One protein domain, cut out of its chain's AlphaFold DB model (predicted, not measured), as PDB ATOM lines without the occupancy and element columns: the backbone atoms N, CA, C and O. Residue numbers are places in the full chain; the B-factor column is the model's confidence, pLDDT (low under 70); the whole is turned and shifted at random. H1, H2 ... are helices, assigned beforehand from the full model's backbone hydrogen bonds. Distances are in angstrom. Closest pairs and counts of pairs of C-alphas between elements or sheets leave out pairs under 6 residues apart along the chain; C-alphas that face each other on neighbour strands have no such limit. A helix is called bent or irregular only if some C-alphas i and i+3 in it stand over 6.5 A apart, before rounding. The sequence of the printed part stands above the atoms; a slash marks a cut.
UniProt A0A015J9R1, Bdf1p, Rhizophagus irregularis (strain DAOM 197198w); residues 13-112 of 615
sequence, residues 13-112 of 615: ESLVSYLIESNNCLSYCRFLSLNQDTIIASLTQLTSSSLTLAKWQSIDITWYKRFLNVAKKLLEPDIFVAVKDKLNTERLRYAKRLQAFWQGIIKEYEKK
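What this domain is: This is residues 13 to 112 of the 615 residues of the protein "Bdf1p" of Rhizophagus irregularis (strain DAOM 197198w) (UniProt A0A015J9R1). Three long helices make a triangle: H4 and H5 form a hairpin, and H6 runs across its open end. Shorter helices pack on them, H1 on H4, H2 on H5, H3 on H6. The printed part has 100 residues with six named helices, H1 to H6 in order, all helix by class, compact with a radius of gyration of the C-alphas of 13.8 A, spanning 41 by 27 by 19 A.

How they stand to each other: H1, residues 13 to 21, touches H4, residues 56 to 74, the closest C-alphas being Leu 15 and Phe 67, 6.6 A. H2, residues 28 to 34, touches H5, residues 77 to 93, about perpendicular at 77 degrees, closest C-alphas Tyr 28 and Leu 87, 6.2 A. H3, residues 36 to 46, touches H6, residues 95 to 112, closest C-alphas Ile 40 and Tyr 109, 6.1 A. H4, the hub, only just touches H5, with 3 pairs of C-alphas within 8 A, closest Lys 72 and Phe 80, 6.0 A, at a shallow tilt of 19 degrees, opposite ways. H4 touches H6 about perpendicular, 75 degrees, closest C-alphas Trp 56 and Trp 102, 5.7 A. Every O i to N i+4 pair is within hydrogen-bond range except in H3, 5 of 7.

Where its parts are: H1 begins at C-alpha 13 (-32.013, 28.722, -14.749); H6 ends at C-alpha 112 (-40.208, 7.302, -17.989). H4, H5 and H6 measure 27.4 A, 24.3 A and 25.7 A from first to last C-alpha.

The domain as a whole: The printed part has no cut and no long link. Residues 22 to 25 and 44 to 55 have pLDDT under 70.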
ATOM      1  N   GLU A  13     -32.545  28.335 -16.070       86.19
ATOM      2  CA  GLU A  13     -32.013  28.722 -14.749       86.19
ATOM      3  C   GLU A  13     -30.827  27.840 -14.321       86.19
ATOM      4  O   GLU A  13     -29.826  28.345 -13.829       86.19
ATOM      5  N   SER A  14     -30.873  26.532 -14.600       85.81
ATOM      6  CA  SER A  14     -29.753  25.615 -14.339       85.81
ATOM      7  C   SER A  14     -28.489  25.961 -15.136       85.81
ATOM      8  O   SER A  14     -27.383  25.798 -14.623       85.81
ATOM      9  N   LEU A  15     -28.630  26.458 -16.373       87.12
ATOM     10  CA  LEU A  15     -27.508  27.003 -17.145       87.12
ATOM     11  C   LEU A  15     -26.979  28.302 -16.528       87.12
ATOM     12  O   LEU A  15     -25.767  28.463 -16.429       87.12
ATOM     13  N   VAL A  16     -27.864  29.211 -16.110       85.62
ATOM     14  CA  VAL A  16     -27.482  30.490 -15.486       85.62
ATOM     15  C   VAL A  16     -26.725  30.258 -14.174       85.62
ATOM     16  O   VAL A  16     -25.616  30.769 -14.037       85.62
ATOM     17  N   SER A  17     -27.259  29.438 -13.262       85.88
ATOM     18  CA  SER A  17     -26.572  29.036 -12.024       85.88
ATOM     19  C   SER A  17     -25.213  28.408 -12.313       85.88
ATOM     20  O   SER A  17     -24.208  28.878 -11.789       85.88
ATOM     21  N   TYR A  18     -25.145  27.419 -13.215       86.31
ATOM     22  CA  TYR A  18     -23.876  26.776 -13.559       86.31
ATOM     23  C   TYR A  18     -22.837  27.781 -14.084       86.31
ATOM     24  O   TYR A  18     -21.684  27.748 -13.659       86.31
ATOM     25  N   LEU A  19     -23.230  28.703 -14.970       83.62
ATOM     26  CA  LEU A  19     -22.324  29.706 -15.537       83.62
ATOM     27  C   LEU A  19     -21.826  30.729 -14.501       83.62
ATOM     28  O   LEU A  19     -20.688  31.178 -14.614       83.62
ATOM     29  N   ILE A  20     -22.643  31.078 -13.502       79.94
ATOM     30  CA  ILE A  20     -22.278  32.014 -12.423       79.94
ATOM     31  C   ILE A  20     -21.409  31.330 -11.355       79.94
ATOM     32  O   ILE A  20     -20.436  31.911 -10.882       79.94
ATOM     33  N   GLU A  21     -21.734  30.093 -10.979       75.50
ATOM     34  CA  GLU A  21     -21.090  29.372  -9.871       75.50
ATOM     35  C   GLU A  21     -19.742  28.728 -10.253       75.50
ATOM     36  O   GLU A  21     -18.931  28.434  -9.376       75.50
ATOM     37  N   SER A  22     -19.467  28.517 -11.547       62.09
ATOM     38  CA  SER A  22     -18.302  27.736 -12.010       62.09
ATOM     39  C   SER A  22     -16.933  28.419 -11.886       62.09
ATOM     40  O   SER A  22     -15.929  27.770 -12.171       62.09
ATOM     41  N   ASN A  23     -16.869  29.697 -11.500       55.09
ATOM     42  CA  ASN A  23     -15.634  30.414 -11.138       55.09
ATOM     43  C   ASN A  23     -14.431  30.151 -12.091       55.09
ATOM     44  O   ASN A  23     -13.347  29.771 -11.659       55.09
ATOM     45  N   ASN A  24     -14.662  30.335 -13.400       55.16
ATOM     46  CA  ASN A  24     -13.773  30.075 -14.554       55.16
ATOM     47  C   ASN A  24     -13.553  28.609 -15.009       55.16
ATOM     48  O   ASN A  24     -13.114  28.409 -16.145       55.16
ATOM     49  N   CYS A  25     -13.949  27.578 -14.254       62.44
ATOM     50  CA  CYS A  25     -13.862  26.168 -14.692       62.44
ATOM     51  C   CYS A  25     -15.118  25.705 -15.458       62.44
ATOM     52  O   CYS A  25     -15.882  24.839 -15.022       62.44
ATOM     53  N   LEU A  26     -15.347  26.309 -16.628       79.12
ATOM     54  CA  LEU A  26     -16.491  26.009 -17.492       79.12
ATOM     55  C   LEU A  26     -16.246  24.767 -18.367       79.12
ATOM     56  O   LEU A  26     -15.330  24.757 -19.192       79.12
ATOM     57  N   SER A  27     -17.101  23.749 -18.210       82.50
ATOM     58  CA  SER A  27     -17.118  22.505 -18.997       82.50
ATOM     59  C   SER A  27     -18.549  22.144 -19.407       82.50
ATOM     60  O   SER A  27     -19.476  22.114 -18.592       82.50
ATOM     61  N   TYR A  28     -18.734  21.817 -20.683       85.62
ATOM     62  CA  TYR A  28     -20.020  21.381 -21.216       85.62
ATOM     63  C   TYR A  28     -20.383  19.973 -20.725       85.62
ATOM     64  O   TYR A  28     -21.521  19.740 -20.322       85.62
ATOM     65  N   CYS A  29     -19.426  19.042 -20.668       80.19
ATOM     66  CA  CYS A  29     -19.671  17.688 -20.168       80.19
ATOM     67  C   CYS A  29     -20.038  17.686 -18.677       80.19
ATOM     68  O   CYS A  29     -20.915  16.923 -18.270       80.19
ATOM     69  N   ARG A  30     -19.405  18.555 -17.874       78.50
ATOM     70  CA  ARG A  30     -19.724  18.755 -16.451       78.50
ATOM     71  C   ARG A  30     -21.124  19.329 -16.263       78.50
ATOM     72  O   ARG A  30     -21.878  18.835 -15.429       78.50
ATOM     73  N   PHE A  31     -21.505  20.328 -17.060       86.69
ATOM     74  CA  PHE A  31     -22.877  20.838 -17.053       86.69
ATOM     75  C   PHE A  31     -23.896  19.723 -17.333       86.69
ATOM     76  O   PHE A  31     -24.867  19.583 -16.583       86.69
ATOM     77  N   LEU A  32     -23.661  18.909 -18.368       86.12
ATOM     78  CA  LEU A  32     -24.553  17.809 -18.736       86.12
ATOM     79  C   LEU A  32     -24.665  16.744 -17.634       86.12
ATOM     80  O   LEU A  32     -25.772  16.288 -17.348       86.12
ATOM     81  N   SER A  33     -23.555  16.365 -16.991       78.38
ATOM     82  CA  SER A  33     -23.565  15.346 -15.931       78.38
ATOM     83  C   SER A  33     -24.244  15.820 -14.643       78.38
ATOM     84  O   SER A  33     -24.920  15.025 -13.992       78.38
ATOM     85  N   LEU A  34     -24.120  17.105 -14.293       79.62
ATOM     86  CA  LEU A  34     -24.764  17.686 -13.109       79.62
ATOM     87  C   LEU A  34     -26.272  17.920 -13.292       79.62
ATOM     88  O   LEU A  34     -27.011  17.898 -12.311       79.62
ATOM     89  N   ASN A  35     -26.740  18.125 -14.527       82.62
ATOM     90  CA  ASN A  35     -28.113  18.555 -14.822       82.62
ATOM     91  C   ASN A  35     -28.957  17.493 -15.551       82.62
ATOM     92  O   ASN A  35     -29.953  17.834 -16.192       82.62
ATOM     93  N   GLN A  36     -28.589  16.210 -15.447       83.75
ATOM     94  CA  GLN A  36     -29.259  15.086 -16.121       83.75
ATOM     95  C   GLN A  36     -30.790  15.093 -15.957       83.75
ATOM     96  O   GLN A  36     -31.501  15.000 -16.957       83.75
ATOM     97  N   ASP A  37     -31.316  15.248 -14.739       80.94
ATOM     98  CA  ASP A  37     -32.769  15.240 -14.509       80.94
ATOM     99  C   ASP A  37     -33.474  16.451 -15.141       80.94
ATOM    100  O   ASP A  37     -34.519  16.295 -15.776       80.94
ATOM    101  N   THR A  38     -32.874  17.644 -15.064       83.44
ATOM    102  CA  THR A  38     -33.371  18.856 -15.737       83.44
ATOM    103  C   THR A  38     -33.376  18.693 -17.257       83.44
ATOM    104  O   THR A  38     -34.324  19.093 -17.937       83.44
ATOM    105  N   ILE A  39     -32.334  18.068 -17.807       84.25
ATOM    106  CA  ILE A  39     -32.207  17.778 -19.236       84.25
ATOM    107  C   ILE A  39     -33.290  16.782 -19.675       84.25
ATOM    108  O   ILE A  39     -33.977  17.049 -20.663       84.25
ATOM    109  N   ILE A  40     -33.513  15.699 -18.920       81.06
ATOM    110  CA  ILE A  40     -34.592  14.727 -19.169       81.06
ATOM    111  C   ILE A  40     -35.965  15.407 -19.094       81.06
ATOM    112  O   ILE A  40     -36.794  15.199 -19.979       81.06
ATOM    113  N   ALA A  41     -36.201  16.261 -18.094       79.62
ATOM    114  CA  ALA A  41     -37.433  17.038 -17.993       79.62
ATOM    115  C   ALA A  41     -37.625  17.956 -19.213       79.62
ATOM    116  O   ALA A  41     -38.727  18.030 -19.755       79.62
ATOM    117  N   SER A  42     -36.561  18.590 -19.719       78.06
ATOM    118  CA  SER A  42     -36.642  19.461 -20.900       78.06
ATOM    119  C   SER A  42     -37.061  18.746 -22.189       78.06
ATOM    120  O   SER A  42     -37.637  19.382 -23.071       78.06
ATOM    121  N   LEU A  43     -36.826  17.431 -22.297       74.00
ATOM    122  CA  LEU A  43     -37.240  16.646 -23.463       74.00
ATOM    123  C   LEU A  43     -38.768  16.575 -23.598       74.00
ATOM    124  O   LEU A  43     -39.263  16.504 -24.718       74.00
ATOM    125  N   THR A  44     -39.518  16.719 -22.497       65.81
ATOM    126  CA  THR A  44     -40.992  16.816 -22.537       65.81
ATOM    127  C   THR A  44     -41.495  18.079 -23.247       65.81
ATOM    128  O   THR A  44     -42.556  18.053 -23.862       65.81
ATOM    129  N   GLN A  45     -40.728  19.176 -23.211       62.56
ATOM    130  CA  GLN A  45     -41.044  20.415 -23.936       62.56
ATOM    131  C   GLN A  45     -40.545  20.411 -25.386       62.56
ATOM    132  O   GLN A  45     -40.972  21.249 -26.176       62.56
ATOM    133  N   LEU A  46     -39.609  19.525 -25.737       56.69
ATOM    134  CA  LEU A  46     -38.935  19.555 -27.037       56.69
ATOM    135  C   LEU A  46     -39.707  18.837 -28.152       56.69
ATOM    136  O   LEU A  46     -39.441  19.121 -29.318       56.69
ATOM    137  N   THR A  47     -40.656  17.946 -27.837       48.16
ATOM    138  CA  THR A  47     -41.395  17.173 -28.853       48.16
ATOM    139  C   THR A  47     -42.823  16.804 -28.430       48.16
ATOM    140  O   THR A  47     -43.012  16.062 -27.469       48.16
ATOM    141  N   SER A  48     -43.823  17.223 -29.213       45.97
ATOM    142  CA  SER A  48     -45.220  16.747 -29.142       45.97
ATOM    143  C   SER A  48     -45.512  15.535 -30.051       45.97
ATOM    144  O   SER A  48     -46.659  15.116 -30.185       45.97
ATOM    145  N   SER A  49     -44.477  14.950 -30.656       45.28
ATOM    146  CA  SER A  49     -44.495  13.674 -31.382       45.28
ATOM    147  C   SER A  49     -43.374  12.765 -30.855       45.28
ATOM    148  O   SER A  49     -42.442  13.243 -30.209       45.28
ATOM    149  N   SER A  50     -43.477  11.445 -31.042       48.50
ATOM    150  CA  SER A  50     -42.605  10.488 -30.346       48.50
ATOM    151  C   SER A  50     -41.116  10.688 -30.648       48.50
ATOM    152  O   SER A  50     -40.692  10.802 -31.797       48.50
ATOM    153  N   LEU A  51     -40.297  10.634 -29.590       53.41
ATOM    154  CA  LEU A  51     -38.842  10.833 -29.637       53.41
ATOM    155  C   LEU A  51     -38.077   9.732 -30.409       53.41
ATOM    156  O   LEU A  51     -36.867   9.835 -30.586       53.41
ATOM    157  N   THR A  52     -38.791   8.742 -30.959       47.75
ATOM    158  CA  THR A  52     -38.289   7.639 -31.797       47.75
ATOM    159  C   THR A  52     -37.573   8.079 -33.083       47.75
ATOM    160  O   THR A  52     -36.957   7.243 -33.737       47.75
ATOM    161  N   LEU A  53     -37.632   9.365 -33.458       46.72
ATOM    162  CA  LEU A  53     -36.972   9.911 -34.655       46.72
ATOM    163  C   LEU A  53     -35.824  10.904 -34.363       46.72
ATOM    164  O   LEU A  53     -35.101  11.300 -35.280       46.72
ATOM    165  N   ALA A  54     -35.625  11.327 -33.110       54.31
ATOM    166  CA  ALA A  54     -34.644  12.363 -32.776       54.31
ATOM    167  C   ALA A  54     -33.246  11.768 -32.518       54.31
ATOM    168  O   ALA A  54     -32.964  11.213 -31.458       54.31
ATOM    169  N   LYS A  55     -32.329  11.928 -33.481       65.31
ATOM    170  CA  LYS A  55     -30.921  11.524 -33.313       65.31
ATOM    171  C   LYS A  55     -30.252  12.306 -32.175       65.31
ATOM    172  O   LYS A  55     -30.428  13.522 -32.067       65.31
ATOM    173  N   TRP A  56     -29.407  11.630 -31.394       77.75
ATOM    174  CA  TRP A  56     -28.703  12.200 -30.236       77.75
ATOM    175  C   TRP A  56     -27.920  13.486 -30.560       77.75
ATOM    176  O   TRP A  56     -27.898  14.404 -29.739       77.75
ATOM    177  N   GLN A  57     -27.362  13.607 -31.774       78.69
ATOM    178  CA  GLN A  57     -26.670  14.824 -32.215       78.69
ATOM    179  C   GLN A  57     -27.575  16.067 -32.195       78.69
ATOM    180  O   GLN A  57     -27.099  17.161 -31.911       78.69
ATOM    181  N   SER A  58     -28.876  15.923 -32.473       76.56
ATOM    182  CA  SER A  58     -29.826  17.045 -32.472       76.56
ATOM    183  C   SER A  58     -30.025  17.618 -31.064       76.56
ATOM    184  O   SER A  58     -30.056  18.837 -30.869       76.56
ATOM    185  N   ILE A  59     -30.089  16.734 -30.063       79.81
ATOM    186  CA  ILE A  59     -30.244  17.103 -28.652       79.81
ATOM    187  C   ILE A  59     -28.951  17.756 -28.141       79.81
ATOM    188  O   ILE A  59     -29.010  18.831 -27.541       79.81
ATOM    189  N   ASP A  60     -27.792  17.175 -28.470       84.56
ATOM    190  CA  ASP A  60     -26.478  17.734 -28.141       84.56
ATOM    191  C   ASP A  60     -26.274  19.135 -28.740       84.56
ATOM    192  O   ASP A  60     -25.921  20.075 -28.033       84.56
ATOM    193  N   ILE A  61     -26.563  19.311 -30.033       81.31
ATOM    194  CA  ILE A  61     -26.471  20.613 -30.712       81.31
ATOM    195  C   ILE A  61     -27.422  21.633 -30.075       81.31
ATOM    196  O   ILE A  61     -27.062  22.806 -29.946       81.31
ATOM    197  N   THR A  62     -28.620  21.213 -29.663       83.69
ATOM    198  CA  THR A  62     -29.603  22.089 -29.009       83.69
ATOM    199  C   THR A  62     -29.095  22.578 -27.654       83.69
ATOM    200  O   THR A  62     -29.104  23.784 -27.394       83.69
ATOM    201  N   TRP A  63     -28.602  21.674 -26.807       88.44
ATOM    202  CA  TRP A  63     -28.070  22.027 -25.490       88.44
ATOM    203  C   TRP A  63     -26.754  22.801 -25.557       88.44
ATOM    204  O   TRP A  63     -26.581  23.759 -24.805       88.44
ATOM    205  N   TYR A  64     -25.885  22.501 -26.520       90.06
ATOM    206  CA  TYR A  64     -24.673  23.277 -26.763       90.06
ATOM    207  C   TYR A  64     -24.979  24.711 -27.221       90.06
ATOM    208  O   TYR A  64     -24.401  25.669 -26.706       90.06
ATOM    209  N   LYS A  65     -25.938  24.891 -28.143       85.69
ATOM    210  CA  LYS A  65     -26.394  26.227 -28.567       85.69
ATOM    211  C   LYS A  65     -27.002  27.016 -27.407       85.69
ATOM    212  O   LYS A  65     -26.717  28.204 -27.287       85.69
ATOM    213  N   ARG A  66     -27.798  26.368 -26.545       90.31
ATOM    214  CA  ARG A  66     -28.328  26.974 -25.309       90.31
ATOM    215  C   ARG A  66     -27.194  27.432 -24.392       90.31
ATOM    216  O   ARG A  66     -27.175  28.602 -24.022       90.31
ATOM    217  N   PHE A  67     -26.219  26.564 -24.121       91.50
ATOM    218  CA  PHE A  67     -25.048  26.887 -23.302       91.50
ATOM    219  C   PHE A  67     -24.300  28.114 -23.842       91.50
ATOM    220  O   PHE A  67     -24.118  29.089 -23.116       91.50
ATOM    221  N   LEU A  68     -23.930  28.115 -25.131       87.69
ATOM    222  CA  LEU A  68     -23.240  29.253 -25.748       87.69
ATOM    223  C   LEU A  68     -24.074  30.540 -25.735       87.69
ATOM    224  O   LEU A  68     -23.513  31.617 -25.562       87.69
ATOM    225  N   ASN A  69     -25.392  30.459 -25.928       87.31
ATOM    226  CA  ASN A  69     -26.268  31.631 -25.929       87.31
ATOM    227  C   ASN A  69     -26.351  32.284 -24.540       87.31
ATOM    228  O   ASN A  69     -26.257  33.504 -24.439       87.31
ATOM    229  N   VAL A  70     -26.476  31.492 -23.468       88.12
ATOM    230  CA  VAL A  70     -26.464  32.032 -22.098       88.12
ATOM    231  C   VAL A  70     -25.062  32.538 -21.735       88.12
ATOM    232  O   VAL A  70     -24.937  33.660 -21.251       88.12
ATOM    233  N   ALA A  71     -23.998  31.801 -22.077       86.38
ATOM    234  CA  ALA A  71     -22.617  32.242 -21.860       86.38
ATOM    235  C   ALA A  71     -22.314  33.582 -22.559       86.38
ATOM    236  O   ALA A  71     -21.763  34.483 -21.935       86.38
ATOM    237  N   LYS A  72     -22.760  33.774 -23.809       88.94
ATOM    238  CA  LYS A  72     -22.595  35.033 -24.561       88.94
ATOM    239  C   LYS A  72     -23.317  36.231 -23.924       88.94
ATOM    240  O   LYS A  72     -22.957  37.372 -24.197       88.94
ATOM    241  N   LYS A  73     -24.358  35.992 -23.120       87.38
ATOM    242  CA  LYS A  73     -25.108  37.044 -22.408       87.38
ATOM    243  C   LYS A  73     -24.516  37.389 -21.041       87.38
ATOM    244  O   LYS A  73     -24.822  38.462 -20.531       87.38
ATOM    245  N   LEU A  74     -23.753  36.474 -20.437       84.56
ATOM    246  CA  LEU A  74     -23.239  36.599 -19.069       84.56
ATOM    247  C   LEU A  74     -21.738  36.911 -18.994       84.56
ATOM    248  O   LEU A  74     -21.306  37.505 -18.011       84.56
ATOM    249  N   LEU A  75     -20.953  36.507 -19.995       83.50
ATOM    250  CA  LEU A  75     -19.496  36.659 -20.011       83.50
ATOM    251  C   LEU A  75     -19.060  37.856 -20.863       83.50
ATOM    252  O   LEU A  75     -19.704  38.195 -21.858       83.50
ATOM    253  N   GLU A  76     -17.924  38.455 -20.507       84.56
ATOM    254  CA  GLU A  76     -17.268  39.473 -21.332       84.56
ATOM    255  C   GLU A  76     -16.828  38.892 -22.693       84.56
ATOM    256  O   GLU A  76     -16.552  37.690 -22.774       84.56
ATOM    257  N   PRO A  77     -16.737  39.700 -23.771       85.75
ATOM    258  CA  PRO A  77     -16.491  39.194 -25.124       85.75
ATOM    259  C   PRO A  77     -15.243  38.311 -25.262       85.75
ATOM    260  O   PRO A  77     -15.326  37.241 -25.866       85.75
ATOM    261  N   ASP A  78     -14.122  38.716 -24.664       79.31
ATOM    262  CA  ASP A  78     -12.846  37.998 -24.777       79.31
ATOM    263  C   ASP A  78     -12.869  36.675 -23.989       79.31
ATOM    264  O   ASP A  78     -12.430  35.633 -24.482       79.31
ATOM    265  N   ILE A  79     -13.493  36.686 -22.804       79.75
ATOM    266  CA  ILE A  79     -13.740  35.487 -21.990       79.75
ATOM    267  C   ILE A  79     -14.667  34.525 -22.745       79.75
ATOM    268  O   ILE A  79     -14.410  33.323 -22.795       79.75
ATOM    269  N   PHE A  80     -15.725  35.038 -23.382       86.38
ATOM    270  CA  PHE A  80     -16.648  34.227 -24.174       86.38
ATOM    271  C   PHE A  80     -15.956  33.538 -25.359       86.38
ATOM    272  O   PHE A  80     -16.268  32.379 -25.633       86.38
ATOM    273  N   VAL A  81     -15.016  34.201 -26.043       81.00
ATOM    274  CA  VAL A  81     -14.227  33.580 -27.125       81.00
ATOM    275  C   VAL A  81     -13.391  32.418 -26.583       81.00
ATOM    276  O   VAL A  81     -13.547  31.293 -27.060       81.00
ATOM    277  N   ALA A  82     -12.601  32.646 -25.529       79.38
ATOM    278  CA  ALA A  82     -11.773  31.604 -24.916       79.38
ATOM    279  C   ALA A  82     -12.604  30.404 -24.419       79.38
ATOM    280  O   ALA A  82     -12.259  29.245 -24.664       79.38
ATOM    281  N   VAL A  83     -13.747  30.670 -23.777       80.38
ATOM    282  CA  VAL A  83     -14.690  29.634 -23.327       80.38
ATOM    283  C   VAL A  83     -15.276  28.876 -24.515       80.38
ATOM    284  O   VAL A  83     -15.269  27.649 -24.515       80.38
ATOM    285  N   LYS A  84     -15.745  29.559 -25.563       85.19
ATOM    286  CA  LYS A  84     -16.312  28.912 -26.756       85.19
ATOM    287  C   LYS A  84     -15.315  27.939 -27.398       85.19
ATOM    288  O   LYS A  84     -15.713  26.829 -27.763       85.19
ATOM    289  N   ASP A  85     -14.045  28.318 -27.488       80.81
ATOM    290  CA  ASP A  85     -12.997  27.490 -28.092       80.81
ATOM    291  C   ASP A  85     -12.578  26.318 -27.185       80.81
ATOM    292  O   ASP A  85     -12.416  25.192 -27.677       80.81
ATOM    293  N   LYS A  86     -12.547  26.514 -25.855       82.31
ATOM    294  CA  LYS A  86     -12.419  25.413 -24.878       82.31
ATOM    295  C   LYS A  86     -13.551  24.392 -25.049       82.31
ATOM    296  O   LYS A  86     -13.279  23.203 -25.202       82.31
ATOM    297  N   LEU A  87     -14.808  24.839 -25.106       85.50
ATOM    298  CA  LEU A  87     -15.979  23.955 -25.213       85.50
ATOM    299  C   LEU A  87     -16.091  23.262 -26.586       85.50
ATOM    300  O   LEU A  87     -16.599  22.142 -26.670       85.50
ATOM    301  N   ASN A  88     -15.623  23.896 -27.668       81.50
ATOM    302  CA  ASN A  88     -15.470  23.246 -28.977       81.50
ATOM    303  C   ASN A  88     -14.466  22.087 -28.897       81.50
ATOM    304  O   ASN A  88     -14.766  20.970 -29.325       81.50
ATOM    305  N   THR A  89     -13.298  22.351 -28.305       77.44
ATOM    306  CA  THR A  89     -12.232  21.359 -28.110       77.44
ATOM    307  C   THR A  89     -12.707  20.207 -27.224       77.44
ATOM    308  O   THR A  89     -12.498  19.043 -27.558       77.44
ATOM    309  N   GLU A  90     -13.421  20.514 -26.139       79.88
ATOM    310  CA  GLU A  90     -14.032  19.539 -25.234       79.88
ATOM    311  C   GLU A  90     -15.056  18.643 -25.950       79.88
ATOM    312  O   GLU A  90     -14.983  17.418 -25.841       79.88
ATOM    313  N   ARG A  91     -15.988  19.215 -26.727       83.31
ATOM    314  CA  ARG A  91     -16.995  18.427 -27.465       83.31
ATOM    315  C   ARG A  91     -16.383  17.535 -28.540       83.31
ATOM    316  O   ARG A  91     -16.907  16.447 -28.775       83.31
ATOM    317  N   LEU A  92     -15.284  17.961 -29.163       75.25
ATOM    318  CA  LEU A  92     -14.531  17.125 -30.097       75.25
ATOM    319  C   LEU A  92     -13.790  15.995 -29.363       75.25
ATOM    320  O   LEU A  92     -13.901  14.841 -29.774       75.25
ATOM    321  N   ARG A  93     -13.100  16.310 -28.255       74.12
ATOM    322  CA  ARG A  93     -12.364  15.349 -27.411       74.12
ATOM    323  C   ARG A  93     -13.290  14.250 -26.880       74.12
ATOM    324  O   ARG A  93     -13.002  13.073 -27.045       74.12
ATOM    325  N   TYR A  94     -14.446  14.618 -26.330       75.50
ATOM    326  CA  TYR A  94     -15.360  13.688 -25.653       75.50
ATOM    327  C   TYR A  94     -16.553  13.229 -26.510       75.50
ATOM    328  O   TYR A  94     -17.561  12.768 -25.969       75.50
ATOM    329  N   ALA A  95     -16.460  13.294 -27.843       74.75
ATOM    330  CA  ALA A  95     -17.568  12.988 -28.759       74.75
ATOM    331  C   ALA A  95     -18.219  11.604 -28.523       74.75
ATOM    332  O   ALA A  95     -19.447  11.492 -28.500       74.75
ATOM    333  N   LYS A  96     -17.420  10.554 -28.265       72.06
ATOM    334  CA  LYS A  96     -17.923   9.203 -27.931       72.06
ATOM    335  C   LYS A  96     -18.660   9.162 -26.583       72.06
ATOM    336  O   LYS A  96     -19.689   8.497 -26.461       72.06
ATOM    337  N   ARG A  97     -18.155   9.880 -25.572       73.75
ATOM    338  CA  ARG A  97     -18.786   9.989 -24.243       73.75
ATOM    339  C   ARG A  97     -20.112  10.742 -24.337       73.75
ATOM    340  O   ARG A  97     -21.090  10.298 -23.744       73.75
ATOM    341  N   LEU A  98     -20.164  11.826 -25.114       77.44
ATOM    342  CA  LEU A  98     -21.394  12.574 -25.386       77.44
ATOM    343  C   LEU A  98     -22.430  11.697 -26.096       77.44
ATOM    344  O   LEU A  98     -23.580  11.659 -25.664       77.44
ATOM    345  N   GLN A  99     -22.028  10.921 -27.108       80.38
ATOM    346  CA  GLN A  99     -22.906   9.939 -27.748       80.38
ATOM    347  C   GLN A  99     -23.509   8.957 -26.731       80.38
ATOM    348  O   GLN A  99     -24.731   8.813 -26.673       80.38
ATOM    349  N   ALA A 100     -22.673   8.315 -25.909       76.56
ATOM    350  CA  ALA A 100     -23.126   7.349 -24.907       76.56
ATOM    351  C   ALA A 100     -24.027   7.990 -23.831       76.56
ATOM    352  O   ALA A 100     -25.041   7.403 -23.446       76.56
ATOM    353  N   PHE A 101     -23.696   9.207 -23.384       83.56
ATOM    354  CA  PHE A 101     -24.510   9.996 -22.458       83.56
ATOM    355  C   PHE A 101     -25.897  10.271 -23.044       83.56
ATOM    356  O   PHE A 101     -26.899   9.879 -22.449       83.56
ATOM    357  N   TRP A 102     -25.975  10.869 -24.235       84.12
ATOM    358  CA  TRP A 102     -27.249  11.230 -24.856       84.12
ATOM    359  C   TRP A 102     -28.107  10.012 -25.212       84.12
ATOM    360  O   TRP A 102     -29.319  10.053 -25.023       84.12
ATOM    361  N   GLN A 103     -27.501   8.905 -25.647       81.19
ATOM    362  CA  GLN A 103     -28.212   7.632 -25.824       81.19
ATOM    363  C   GLN A 103     -28.779   7.098 -24.494       81.19
ATOM    364  O   GLN A 103     -29.894   6.577 -24.466       81.19
ATOM    365  N   GLY A 104     -28.055   7.270 -23.382       78.56
ATOM    366  CA  GLY A 104     -28.545   6.965 -22.035       78.56
ATOM    367  C   GLY A 104     -29.724   7.845 -21.608       78.56
ATOM    368  O   GLY A 104     -30.725   7.321 -21.123       78.56
ATOM    369  N   ILE A 105     -29.634   9.157 -21.850       81.69
ATOM    370  CA  ILE A 105     -30.696  10.144 -21.585       81.69
ATOM    371  C   ILE A 105     -31.978   9.805 -22.359       81.69
ATOM    372  O   ILE A 105     -33.055   9.776 -21.763       81.69
ATOM    373  N   ILE A 106     -31.869   9.499 -23.658       78.56
ATOM    374  CA  ILE A 106     -33.010   9.098 -24.501       78.56
ATOM    375  C   ILE A 106     -33.663   7.830 -23.934       78.56
ATOM    376  O   ILE A 106     -34.860   7.834 -23.657       78.56
ATOM    377  N   LYS A 107     -32.874   6.784 -23.653       79.81
ATOM    378  CA  LYS A 107     -33.366   5.513 -23.092       79.81
ATOM    379  C   LYS A 107     -34.037   5.683 -21.722       79.81
ATOM    380  O   LYS A 107     -34.964   4.946 -21.381       79.81
ATOM    381  N   GLU A 108     -33.577   6.634 -20.908       78.19
ATOM    382  CA  GLU A 108     -34.202   6.952 -19.623       78.19
ATOM    383  C   GLU A 108     -35.515   7.732 -19.790       78.19
ATOM    384  O   GLU A 108     -36.495   7.417 -19.113       78.19
ATOM    385  N   TYR A 109     -35.563   8.695 -20.715       77.25
ATOM    386  CA  TYR A 109     -36.783   9.417 -21.081       77.25
ATOM    387  C   TYR A 109     -37.857   8.472 -21.640       77.25
ATOM    388  O   TYR A 109     -39.002   8.511 -21.191       77.25
ATOM    389  N   GLU A 110     -37.487   7.593 -22.575       74.75
ATOM    390  CA  GLU A 110     -38.373   6.570 -23.143       74.75
ATOM    391  C   GLU A 110     -38.952   5.695 -22.032       74.75
ATOM    392  O   GLU A 110     -40.168   5.553 -21.929       74.75
ATOM    393  N   LYS A 111     -38.106   5.202 -21.117       75.81
ATOM    394  CA  LYS A 111     -38.564   4.407 -19.973       75.81
ATOM    395  C   LYS A 111     -39.532   5.170 -19.052       75.81
ATOM    396  O   LYS A 111     -40.423   4.548 -18.479       75.81
ATOM    397  N   LYS A 112     -39.344   6.479 -18.857       70.00
ATOM    398  CA  LYS A 112     -40.208   7.302 -17.989       70.00
ATOM    399  C   LYS A 112     -41.567   7.625 -18.631       70.00
ATOM    400  O   LYS A 112     -42.515   7.844 -17.887       70.00
TER     401      LYS A 112